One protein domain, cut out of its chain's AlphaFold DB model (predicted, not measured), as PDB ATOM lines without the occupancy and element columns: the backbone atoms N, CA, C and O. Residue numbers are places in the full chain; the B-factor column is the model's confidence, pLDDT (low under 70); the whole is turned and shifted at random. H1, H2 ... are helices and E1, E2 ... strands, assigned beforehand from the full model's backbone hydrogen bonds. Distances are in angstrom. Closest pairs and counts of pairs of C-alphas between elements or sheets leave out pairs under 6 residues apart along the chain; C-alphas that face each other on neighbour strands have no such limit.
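This is residues 12 to 95 of the 96 residues of an uncharacterized protein of Cutibacterium avidum (UniProt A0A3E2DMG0). A narrow rod in which one long helix, H2, covers one face of a small sheet made of the long hairpin E1 and E2 with the short E3 beside E2. H1 sits at one end of the rod, H3 and H4 at the other, and the sheet's other face is bare of named helices. The printed part has 84 residues, with four named helices and three named strands in the order H1 H2 H3 E1 E2 H4 E3; the sheet's order is E1, E2, E3, antiparallel throughout, and the class is mixed, helices and strands. It is only just loose, close to compact, with a radius of gyration of the C-alphas of 14.4 A and spans of 48 by 18 by 18 A.

H1, residues 12 to 19, is close to but not clearly touching H2, residues 21 to 41; their closest C-alphas, Leu 18 and Gln 24, are 7.1 A apart. H2 is on the sheet of E1, residues 56 to 62, E2, residues 67 to 73, and E3, residues 92 to 94, at a height over the sheet of 7.3 A. H2 lies over E1 and E2 and runs only just slantwise to the strands, at 31 degrees to E2 on the local plane; the closest C-alphas of H2 and E2, Gly 31 and Ala 69, are 5.2 A apart. H1 and H2 with this sheet make two layers, helices on one face of a sheet. H3, residues 46 to 55, only grazes the sheet, with its residues 50 to 55. The hairpin E1 and E2 is antiparallel, with N 59 and O 70 within hydrogen-bond range at 2.8 A. E2 and E3 are antiparallel, with N 92 and O 69 at 2.8 A. H4, residues 78 to 85, is not on the sheet; it is close to but not clearly touching H3, where the closest C-alphas, Tyr 52 and Ala 78, are 6.5 A apart. In H1, H2, H3 and H4 every O i to N i+4 pair is within hydrogen-bond range.

H1 begins at C-alpha 12, (-10.635, -43.512, -36.057), and is 10.7 A long. H2 measures 29.9 A and ends at C-alpha 41, (22.435, -26.576, -23.969). H3 measures 14.1 A, E1 19.7 A, E2 19.5 A and H4 10.4 A. E3, 6.7 A long, ends at C-alpha 94, (1.712, -31.731, -32.118).

The farthest C-alphas, Gly 13 and Asn 45, are 48.2 A apart. The printed part has no cut and no long link. Mean pLDDT of the printed part is 79.6; residues 87 to 95 are under 70.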
ATOM      1  N   PRO A  12     -11.429 -42.547 -35.297       76.12
ATOM      2  CA  PRO A  12     -10.635 -43.512 -36.057       76.12
ATOM      3  C   PRO A  12      -9.776 -42.864 -37.148       76.12
ATOM      4  O   PRO A  12      -8.574 -43.126 -37.194       76.12
ATOM      5  N   GLY A  13     -10.350 -41.980 -37.970       78.81
ATOM      6  CA  GLY A  13      -9.637 -41.281 -39.039       78.81
ATOM      7  C   GLY A  13      -8.484 -40.418 -38.527       78.81
ATOM      8  O   GLY A  13      -7.383 -40.478 -39.070       78.81
ATOM      9  N   ILE A  14      -8.685 -39.688 -37.425       79.06
ATOM     10  CA  ILE A  14      -7.625 -38.919 -36.751       79.06
ATOM     11  C   ILE A  14      -6.490 -39.850 -36.318       79.06
ATOM     12  O   ILE A  14      -5.318 -39.557 -36.550       79.06
ATOM     13  N   ARG A  15      -6.813 -40.999 -35.715       79.00
ATOM     14  CA  ARG A  15      -5.799 -41.947 -35.246       79.00
ATOM     15  C   ARG A  15      -4.974 -42.531 -36.391       79.00
ATOM     16  O   ARG A  15      -3.770 -42.705 -36.224       79.00
ATOM     17  N   GLU A  16      -5.593 -42.828 -37.529       80.94
ATOM     18  CA  GLU A  16      -4.873 -43.317 -38.709       80.94
ATOM     19  C   GLU A  16      -3.969 -42.235 -39.312       80.94
ATOM     20  O   GLU A  16      -2.815 -42.516 -39.633       80.94
ATOM     21  N   VAL A  17      -4.412 -40.972 -39.341       83.75
ATOM     22  CA  VAL A  17      -3.547 -39.844 -39.725       83.75
ATOM     23  C   VAL A  17      -2.354 -39.711 -38.774       83.75
ATOM     24  O   VAL A  17      -1.221 -39.586 -39.233       83.75
ATOM     25  N   LEU A  18      -2.562 -39.808 -37.459       82.69
ATOM     26  CA  LEU A  18      -1.481 -39.729 -36.467       82.69
ATOM     27  C   LEU A  18      -0.480 -40.892 -36.559       82.69
ATOM     28  O   LEU A  18       0.687 -40.728 -36.204       82.69
ATOM     29  N   LYS A  19      -0.922 -42.061 -37.036       81.69
ATOM     30  CA  LYS A  19      -0.053 -43.211 -37.327       81.69
ATOM     31  C   LYS A  19       0.609 -43.142 -38.695       81.69
ATOM     32  O   LYS A  19       1.516 -43.937 -38.925       81.69
ATOM     33  N   SER A  20       0.176 -42.252 -39.584       86.81
ATOM     34  CA  SER A  20       0.748 -42.163 -40.924       86.81
ATOM     35  C   SER A  20       2.259 -41.933 -40.859       86.81
ATOM     36  O   SER A  20       2.761 -41.203 -39.998       86.81
ATOM     37  N   GLU A  21       2.990 -42.550 -41.786       85.88
ATOM     38  CA  GLU A  21       4.452 -42.462 -41.842       85.88
ATOM     39  C   GLU A  21       4.929 -41.007 -41.915       85.88
ATOM     40  O   GLU A  21       5.895 -40.643 -41.251       85.88
ATOM     41  N   GLY A  22       4.204 -40.147 -42.641       84.62
ATOM     42  CA  GLY A  22       4.512 -38.721 -42.741       84.62
ATOM     43  C   GLY A  22       4.434 -37.987 -41.398       84.62
ATOM     44  O   GLY A  22       5.354 -37.243 -41.052       84.62
ATOM     45  N   VAL A  23       3.381 -38.219 -40.604       83.75
ATOM     46  CA  VAL A  23       3.243 -37.602 -39.270       83.75
ATOM     47  C   VAL A  23       4.292 -38.155 -38.307       83.75
ATOM     48  O   VAL A  23       4.917 -37.382 -37.576       83.75
ATOM     49  N   GLN A  24       4.546 -39.465 -38.334       83.31
ATOM     50  CA  GLN A  24       5.581 -40.073 -37.495       83.31
ATOM     51  C   GLN A  24       6.982 -39.555 -37.839       83.31
ATOM     52  O   GLN A  24       7.727 -39.184 -36.932       83.31
ATOM     53  N   ALA A  25       7.326 -39.455 -39.126       86.38
ATOM     54  CA  ALA A  25       8.610 -38.929 -39.583       86.38
ATOM     55  C   ALA A  25       8.787 -37.452 -39.202       86.38
ATOM     56  O   ALA A  25       9.849 -37.061 -38.717       86.38
ATOM     57  N   MET A  26       7.739 -36.636 -39.349       86.50
ATOM     58  CA  MET A  26       7.763 -35.233 -38.929       86.50
ATOM     59  C   MET A  26       8.008 -35.100 -37.418       86.50
ATOM     60  O   MET A  26       8.811 -34.267 -36.985       86.50
ATOM     61  N   LEU A  27       7.335 -35.919 -36.604       84.31
ATOM     62  CA  LEU A  27       7.516 -35.925 -35.153       84.31
ATOM     63  C   LEU A  27       8.900 -36.433 -34.752       84.31
ATOM     64  O   LEU A  27       9.519 -35.825 -33.881       84.31
ATOM     65  N   ALA A  28       9.413 -37.472 -35.410       85.19
ATOM     66  CA  ALA A  28      10.769 -37.968 -35.198       85.19
ATOM     67  C   ALA A  28      11.804 -36.868 -35.483       85.19
ATOM     68  O   ALA A  28      12.558 -36.499 -34.588       85.19
ATOM     69  N   GLN A  29      11.735 -36.216 -36.651       87.25
ATOM     70  CA  GLN A  29      12.624 -35.099 -37.000       87.25
ATOM     71  C   GLN A  29      12.524 -33.916 -36.028       87.25
ATOM     72  O   GLN A  29      13.496 -33.187 -35.807       87.25
ATOM     73  N   ARG A  30      11.331 -33.645 -35.485       84.06
ATOM     74  CA  ARG A  30      11.150 -32.597 -34.473       84.06
ATOM     75  C   ARG A  30      11.777 -33.007 -33.140       84.06
ATOM     76  O   ARG A  30      12.415 -32.172 -32.503       84.06
ATOM     77  N   GLY A  31      11.625 -34.271 -32.757       83.25
ATOM     78  CA  GLY A  31      12.279 -34.867 -31.599       83.25
ATOM     79  C   GLY A  31      13.801 -34.804 -31.703       83.25
ATOM     80  O   GLY A  31      14.436 -34.284 -30.794       83.25
ATOM     81  N   ASP A  32      14.376 -35.202 -32.838       85.69
ATOM     82  CA  ASP A  32      15.827 -35.187 -33.069       85.69
ATOM     83  C   ASP A  32      16.407 -33.770 -32.989       85.69
ATOM     84  O   ASP A  32      17.442 -33.539 -32.360       85.69
ATOM     85  N   ARG A  33      15.710 -32.783 -33.570       84.88
ATOM     86  CA  ARG A  33      16.119 -31.372 -33.498       84.88
ATOM     87  C   ARG A  33      16.170 -30.857 -32.067       84.88
ATOM     88  O   ARG A  33      17.111 -30.152 -31.705       84.88
ATOM     89  N   VAL A  34      15.173 -31.188 -31.252       81.75
ATOM     90  CA  VAL A  34      15.182 -30.738 -29.860       81.75
ATOM     91  C   VAL A  34      16.132 -31.569 -29.011       81.75
ATOM     92  O   VAL A  34      16.772 -31.002 -28.133       81.75
ATOM     93  N   GLU A  35      16.333 -32.853 -29.299       84.81
ATOM     94  CA  GLU A  35      17.375 -33.639 -28.639       84.81
ATOM     95  C   GLU A  35      18.758 -33.016 -28.888       84.81
ATOM     96  O   GLU A  35      19.526 -32.826 -27.944       84.81
ATOM     97  N   ALA A  36      19.052 -32.607 -30.126       84.88
ATOM     98  CA  ALA A  36      20.283 -31.899 -30.464       84.88
ATOM     99  C   ALA A  36      20.409 -30.557 -29.719       84.88
ATOM    100  O   ALA A  36      21.466 -30.259 -29.158       84.88
ATOM    101  N   ALA A  37      19.328 -29.773 -29.642       82.81
ATOM    102  CA  ALA A  37      19.311 -28.521 -28.883       82.81
ATOM    103  C   ALA A  37      19.557 -28.751 -27.381       82.81
ATOM    104  O   ALA A  37      20.343 -28.033 -26.760       82.81
ATOM    105  N   VAL A  38      18.941 -29.787 -26.803       81.19
ATOM    106  CA  VAL A  38      19.145 -30.208 -25.412       81.19
ATOM    107  C   VAL A  38      20.604 -30.613 -25.197       81.19
ATOM    108  O   VAL A  38      21.237 -30.110 -24.273       81.19
ATOM    109  N   ARG A  39      21.178 -31.447 -26.075       83.62
ATOM    110  CA  ARG A  39      22.594 -31.855 -26.014       83.62
ATOM    111  C   ARG A  39      23.544 -30.654 -26.019       83.62
ATOM    112  O   ARG A  39      24.498 -30.648 -25.245       83.62
ATOM    113  N   GLY A  40      23.272 -29.644 -26.846       82.56
ATOM    114  CA  GLY A  40      24.080 -28.421 -26.929       82.56
ATOM    115  C   GLY A  40      23.912 -27.461 -25.745       82.56
ATOM    116  O   GLY A  40      24.820 -26.690 -25.454       82.56
ATOM    117  N   SER A  41      22.778 -27.521 -25.045       80.50
ATOM    118  CA  SER A  41      22.435 -26.576 -23.969       80.50
ATOM    119  C   SER A  41      22.808 -27.077 -22.568       80.50
ATOM    120  O   SER A  41      22.765 -26.323 -21.595       80.50
ATOM    121  N   VAL A  42      23.176 -28.354 -22.429       80.62
ATOM    122  CA  VAL A  42      23.547 -28.941 -21.137       80.62
ATOM    123  C   VAL A  42      24.928 -28.455 -20.692       80.62
ATOM    124  O   VAL A  42      25.950 -28.721 -21.326       80.62
ATOM    125  N   SER A  43      24.970 -27.804 -19.531       75.44
ATOM    126  CA  SER A  43      26.192 -27.350 -18.863       75.44
ATOM    127  C   SER A  43      26.410 -28.076 -17.526       75.44
ATOM    128  O   SER A  43      25.523 -28.753 -17.007       75.44
ATOM    129  N   GLY A  44      27.627 -27.998 -16.978       77.62
ATOM    130  CA  GLY A  44      28.034 -28.737 -15.775       77.62
ATOM    131  C   GLY A  44      29.350 -29.492 -15.955       77.62
ATOM    132  O   GLY A  44      30.047 -29.295 -16.956       77.62
ATOM    133  N   ASN A  45      29.698 -30.343 -14.985       86.94
ATOM    134  CA  ASN A  45      30.918 -31.149 -15.052       86.94
ATOM    135  C   ASN A  45      30.846 -32.181 -16.201       86.94
ATOM    136  O   ASN A  45      29.765 -32.537 -16.677       86.94
ATOM    137  N   ALA A  46      32.010 -32.645 -16.665       87.62
ATOM    138  CA  ALA A  46      32.105 -33.509 -17.843       87.62
ATOM    139  C   ALA A  46      31.385 -34.856 -17.659       87.62
ATOM    140  O   ALA A  46      30.714 -35.318 -18.579       87.62
ATOM    141  N   ARG A  47      31.476 -35.454 -16.463       87.25
ATOM    142  CA  ARG A  47      30.871 -36.756 -16.148       87.25
ATOM    143  C   ARG A  47      29.349 -36.707 -16.215       87.25
ATOM    144  O   ARG A  47      28.734 -37.573 -16.829       87.25
ATOM    145  N   ASP A  48      28.752 -35.683 -15.623       85.31
ATOM    146  CA  ASP A  48      27.306 -35.509 -15.602       85.31
ATOM    147  C   ASP A  48      26.795 -35.174 -17.003       85.31
ATOM    148  O   ASP A  48      25.809 -35.753 -17.450       85.31
ATOM    149  N   ARG A  49      27.502 -34.310 -17.746       87.81
ATOM    150  CA  ARG A  49      27.158 -33.996 -19.141       87.81
ATOM    151  C   ARG A  49      27.189 -35.242 -20.020       87.81
ATOM    152  O   ARG A  49      26.263 -35.464 -20.798       87.81
ATOM    153  N   GLN A  50      28.227 -36.065 -19.891       89.44
ATOM    154  CA  GLN A  50      28.345 -37.308 -20.646       89.44
ATOM    155  C   GLN A  50      27.253 -38.304 -20.244       89.44
ATOM    156  O   GLN A  50      26.621 -38.885 -21.117       89.44
ATOM    157  N   GLY A  51      26.973 -38.456 -18.947       88.75
ATOM    158  CA  GLY A  51      25.912 -39.337 -18.456       88.75
ATOM    159  C   GLY A  51      24.523 -38.911 -18.935       88.75
ATOM    160  O   GLY A  51      23.759 -39.735 -19.432       88.75
ATOM    161  N   TYR A  52      24.216 -37.617 -18.854       87.75
ATOM    162  CA  TYR A  52      22.947 -37.067 -19.318       87.75
ATOM    163  C   TYR A  52      22.772 -37.224 -20.823       87.75
ATOM    164  O   TYR A  52      21.736 -37.719 -21.260       87.75
ATOM    165  N   THR A  53      23.788 -36.859 -21.610       87.31
ATOM    166  CA  THR A  53      23.729 -36.950 -23.073       87.31
ATOM    167  C   THR A  53      23.729 -38.396 -23.568       87.31
ATOM    168  O   THR A  53      23.013 -38.701 -24.516       87.31
ATOM    169  N   ALA A  54      24.452 -39.315 -22.930       88.81
ATOM    170  CA  ALA A  54      24.383 -40.741 -23.262       88.81
ATOM    171  C   ALA A  54      23.001 -41.345 -22.964       88.81
ATOM    172  O   ALA A  54      22.568 -42.253 -23.664       88.81
ATOM    173  N   GLY A  55      22.307 -40.831 -21.946       86.94
ATOM    174  CA  GLY A  55      20.964 -41.275 -21.586       86.94
ATOM    175  C   GLY A  55      19.834 -40.638 -22.395       86.94
ATOM    176  O   GLY A  55      18.706 -41.113 -22.281       86.94
ATOM    177  N   LEU A  56      20.096 -39.572 -23.166       86.75
ATOM    178  CA  LEU A  56      19.068 -38.875 -23.947       86.75
ATOM    179  C   LEU A  56      18.511 -39.766 -25.055       86.75
ATOM    180  O   LEU A  56      19.260 -40.409 -25.787       86.75
ATOM    181  N   SER A  57      17.190 -39.746 -25.190       84.56
ATOM    182  CA  SER A  57      16.475 -40.397 -26.281       84.56
ATOM    183  C   SER A  57      15.207 -39.629 -26.640       84.56
ATOM    184  O   SER A  57      14.491 -39.130 -25.764       84.56
ATOM    185  N   SER A  58      14.921 -39.579 -27.936       82.38
ATOM    186  CA  SER A  58      13.648 -39.158 -28.507       82.38
ATOM    187  C   SER A  58      12.762 -40.375 -28.808       82.38
ATOM    188  O   SER A  58      13.221 -41.390 -29.329       82.38
ATOM    189  N   GLN A  59      11.477 -40.295 -28.467       82.56
ATOM    190  CA  GLN A  59      10.472 -41.319 -28.755       82.56
ATOM    191  C   GLN A  59       9.185 -40.670 -29.251       82.56
ATOM    192  O   GLN A  59       8.633 -39.799 -28.579       82.56
ATOM    193  N   VAL A  60       8.639 -41.142 -30.371       81.88
ATOM    194  CA  VAL A  60       7.288 -40.757 -30.798       81.88
ATOM    195  C   VAL A  60       6.268 -41.619 -30.057       81.88
ATOM    196  O   VAL A  60       6.358 -42.845 -30.049       81.88
ATOM    197  N   ARG A  61       5.292 -40.980 -29.410       80.81
ATOM    198  CA  ARG A  61       4.169 -41.651 -28.748       80.81
ATOM    199  C   ARG A  61       2.867 -41.197 -29.375       80.81
ATOM    200  O   ARG A  61       2.598 -40.003 -29.461       80.81
ATOM    201  N   ILE A  62       2.058 -42.167 -29.782       79.06
ATOM    202  CA  ILE A  62       0.732 -41.930 -30.346       79.06
ATOM    203  C   ILE A  62      -0.294 -42.191 -29.247       79.06
ATOM    204  O   ILE A  62      -0.398 -43.300 -28.720       79.06
ATOM    205  N   HIS A  63      -1.048 -41.157 -28.906       78.81
ATOM    206  CA  HIS A  63      -2.178 -41.206 -27.991       78.81
ATOM    207  C   HIS A  63      -3.493 -41.301 -28.779       78.81
ATOM    208  O   HIS A  63      -3.518 -41.508 -29.991       78.81
ATOM    209  N   ARG A  64      -4.623 -41.194 -28.073       71.75
ATOM    210  CA  ARG A  64      -5.952 -41.350 -28.677       71.75
ATOM    211  C   ARG A  64      -6.296 -40.239 -29.679       71.75
ATOM    212  O   ARG A  64      -7.022 -40.516 -30.625       71.75
ATOM    213  N   VAL A  65      -5.806 -39.020 -29.452       76.12
ATOM    214  CA  VAL A  65      -6.137 -37.811 -30.237       76.12
ATOM    215  C   VAL A  65      -4.923 -36.964 -30.601       76.12
ATOM    216  O   VAL A  65      -5.068 -35.927 -31.231       76.12
ATOM    217  N   GLU A  66      -3.730 -37.387 -30.199       75.44
ATOM    218  CA  GLU A  66      -2.501 -36.625 -30.394       75.44
ATOM    219  C   GLU A  66      -1.333 -37.575 -30.641       75.44
ATOM    220  O   GLU A  66      -1.343 -38.728 -30.198       75.44
ATOM    221  N   ALA A  67      -0.310 -37.086 -31.328       74.69
ATOM    222  CA  ALA A  67       0.980 -37.744 -31.400       74.69
ATOM    223  C   ALA A  67       2.059 -36.749 -30.971       74.69
ATOM    224  O   ALA A  67       2.068 -35.582 -31.373       74.69
ATOM    225  N   VAL A  68       2.951 -37.207 -30.100       78.25
ATOM    226  CA  VAL A  68       3.924 -36.349 -29.426       78.25
ATOM    227  C   VAL A  68       5.318 -36.940 -29.554       78.25
ATOM    228  O   VAL A  68       5.515 -38.144 -29.387       78.25
ATOM    229  N   ALA A  69       6.302 -36.088 -29.824       79.19
ATOM    230  CA  ALA A  69       7.705 -36.449 -29.712       79.19
ATOM    231  C   ALA A  69       8.142 -36.198 -28.267       79.19
ATOM    232  O   ALA A  69       8.102 -35.071 -27.772       79.19
ATOM    233  N   ARG A  70       8.519 -37.249 -27.548       80.38
ATOM    234  CA  ARG A  70       8.954 -37.170 -26.158       80.38
ATOM    235  C   ARG A  70      10.455 -37.333 -26.082       80.38
ATOM    236  O   ARG A  70      10.982 -38.357 -26.492       80.38
ATOM    237  N   ILE A  71      11.109 -36.349 -25.484       82.31
ATOM    238  CA  ILE A  71      12.525 -36.426 -25.149       82.31
ATOM    239  C   ILE A  71      12.617 -36.757 -23.670       82.31
ATOM    240  O   ILE A  71      11.874 -36.203 -22.859       82.31
ATOM    241  N   GLY A  72      13.485 -37.697 -23.329       83.31
ATOM    242  CA  GLY A  72      13.778 -38.061 -21.952       83.31
ATOM    243  C   GLY A  72      15.214 -38.530 -21.812       83.31
ATOM    244  O   GLY A  72      15.906 -38.742 -22.805       83.31
ATOM    245  N   THR A  73      15.657 -38.704 -20.571       85.88
ATOM    246  CA  THR A  73      16.972 -39.267 -20.266       85.88
ATOM    247  C   THR A  73      16.873 -40.335 -19.182       85.88
ATOM    248  O   THR A  73      16.022 -40.254 -18.295       85.88
ATOM    249  N   THR A  74      17.737 -41.345 -19.247       87.62
ATOM    250  CA  THR A  74      17.886 -42.374 -18.203       87.62
ATOM    251  C   THR A  74      18.855 -41.964 -17.091       87.62
ATOM    252  O   THR A  74      19.041 -42.705 -16.127       87.62
ATOM    253  N   TYR A  75      19.483 -40.788 -17.199       87.69
ATOM    254  CA  TYR A  75      20.467 -40.325 -16.229       87.69
ATOM    255  C   TYR A  75      19.820 -39.996 -14.864       87.69
ATOM    256  O   TYR A  75      18.953 -39.123 -14.795       87.69
ATOM    257  N   PRO A  76      20.261 -40.611 -13.747       86.12
ATOM    258  CA  PRO A  76      19.633 -40.419 -12.433       86.12
ATOM    259  C   PRO A  76      19.649 -38.969 -11.923       86.12
ATOM    260  O   PRO A  76      18.760 -38.553 -11.185       86.12
ATOM    261  N   GLY A  77      20.654 -38.182 -12.319       85.12
ATOM    262  CA  GLY A  77      20.792 -36.774 -11.936       85.12
ATOM    263  C   GLY A  77      20.027 -35.792 -12.829       85.12
ATOM    264  O   GLY A  77      20.220 -34.585 -12.684       85.12
ATOM    265  N   ALA A  78      19.183 -36.277 -13.749       82.81
ATOM    266  CA  ALA A  78      18.532 -35.462 -14.774       82.81
ATOM    267  C   ALA A  78      17.795 -34.255 -14.197       82.81
ATOM    268  O   ALA A  78      18.083 -33.134 -14.592       82.81
ATOM    269  N   GLN A  79      16.945 -34.449 -13.186       83.06
ATOM    270  CA  GLN A  79      16.169 -33.354 -12.590       83.06
ATOM    271  C   GLN A  79      17.043 -32.201 -12.080       83.06
ATOM    272  O   GLN A  79      16.702 -31.039 -12.280       83.06
ATOM    273  N   ARG A  80      18.183 -32.503 -11.441       83.19
ATOM    274  CA  ARG A  80      19.107 -31.458 -10.967       83.19
ATOM    275  C   ARG A  80      19.788 -30.751 -12.126       83.19
ATOM    276  O   ARG A  80      20.005 -29.546 -12.057       83.19
ATOM    277  N   MET A  81      20.148 -31.499 -13.164       81.25
ATOM    278  CA  MET A  81      20.786 -30.937 -14.342       81.25
ATOM    279  C   MET A  81      19.831 -30.024 -15.108       81.25
ATOM    280  O   MET A  81      20.182 -28.878 -15.346       81.25
ATOM    281  N   GLU A  82      18.620 -30.491 -15.404       83.12
ATOM    282  CA  GLU A  82      17.570 -29.717 -16.077       83.12
ATOM    283  C   GLU A  82      17.216 -28.446 -15.296       83.12
ATOM    284  O   GLU A  82      17.129 -27.364 -15.873       83.12
ATOM    285  N   ALA A  83      17.088 -28.545 -13.966       80.56
ATOM    286  CA  ALA A  83      16.829 -27.388 -13.108       80.56
ATOM    287  C   ALA A  83      17.974 -26.363 -13.136       80.56
ATOM    288  O   ALA A  83      17.733 -25.164 -13.029       80.56
ATOM    289  N   ARG A  84      19.223 -26.822 -13.281       80.38
ATOM    290  CA  ARG A  84      20.405 -25.953 -13.331       80.38
ATOM    291  C   ARG A  84      20.586 -25.281 -14.687       80.38
ATOM    292  O   ARG A  84      21.050 -24.148 -14.744       80.38
ATOM    293  N   THR A  85      20.293 -25.998 -15.764       74.00
ATOM    294  CA  THR A  85      20.536 -25.542 -17.138       74.00
ATOM    295  C   THR A  85      19.323 -24.844 -17.747       74.00
ATOM    296  O   THR A  85      19.455 -24.218 -18.792       74.00
ATOM    297  N   GLY A  86      18.143 -24.957 -17.127       71.38
ATOM    298  CA  GLY A  86      16.879 -24.495 -17.706       71.38
ATOM    299  C   GLY A  86      16.420 -25.341 -18.900       71.38
ATOM    300  O   GLY A  86      15.467 -24.979 -19.585       71.38
ATOM    301  N   VAL A  87      17.090 -26.465 -19.162       68.62
ATOM    302  CA  VAL A  87      16.808 -27.348 -20.293       68.62
ATOM    303  C   VAL A  87      15.850 -28.428 -19.819       68.62
ATOM    304  O   VAL A  87      16.266 -29.382 -19.177       68.62
ATOM    305  N   LEU A  88      14.563 -28.287 -20.127       65.19
ATOM    306  CA  LEU A  88      13.566 -29.312 -19.829       65.19
ATOM    307  C   LEU A  88      13.465 -30.272 -21.016       65.19
ATOM    308  O   LEU A  88      12.881 -29.930 -22.045       65.19
ATOM    309  N   ALA A  89      13.984 -31.493 -20.876       61.16
ATOM    310  CA  ALA A  89      13.653 -32.582 -21.788       61.16
ATOM    311  C   ALA A  89      12.209 -33.031 -21.501       61.16
ATOM    312  O   ALA A  89      11.960 -33.999 -20.784       61.16
ATOM    313  N   ARG A  90      11.220 -32.271 -21.984       60.12
ATOM    314  CA  ARG A  90       9.799 -32.617 -21.853       60.12
ATOM    315  C   ARG A  90       9.085 -32.528 -23.195       60.12
ATOM    316  O   ARG A  90       9.456 -31.764 -24.077       60.12
ATOM    317  N   SER A  91       8.095 -33.407 -23.328       50.41
ATOM    318  CA  SER A  91       7.301 -33.726 -24.517       50.41
ATOM    319  C   SER A  91       6.942 -32.530 -25.398       50.41
ATOM    320  O   SER A  91       6.339 -31.568 -24.934       50.41
ATOM    321  N   ILE A  92       7.236 -32.656 -26.690       56.19
ATOM    322  CA  ILE A  92       6.846 -31.737 -27.752       56.19
ATOM    323  C   ILE A  92       5.634 -32.349 -28.443       56.19
ATOM    324  O   ILE A  92       5.754 -33.259 -29.268       56.19
ATOM    325  N   GLY A  93       4.448 -31.878 -28.074       42.88
ATOM    326  CA  GLY A  93       3.224 -32.286 -28.749       42.88
ATOM    327  C   GLY A  93       3.050 -31.583 -30.092       42.88
ATOM    328  O   GLY A  93       3.332 -30.388 -30.221       42.88
ATOM    329  N   ALA A  94       2.568 -32.316 -31.095       39.28
ATOM    330  CA  ALA A  94       1.712 -31.731 -32.118       39.28
ATOM    331  C   ALA A  94       0.279 -31.852 -31.580       39.28
ATOM    332  O   ALA A  94      -0.375 -32.872 -31.774       39.28
ATOM    333  N   ALA A  95      -0.145 -30.861 -30.794       34.53
ATOM    334  CA  ALA A  95      -1.555 -30.706 -30.461       34.53
ATOM    335  C   ALA A  95      -2.246 -30.048 -31.661       34.53
ATOM    336  O   ALA A  95      -1.711 -29.080 -32.211       34.53
TER     337      ALA A  95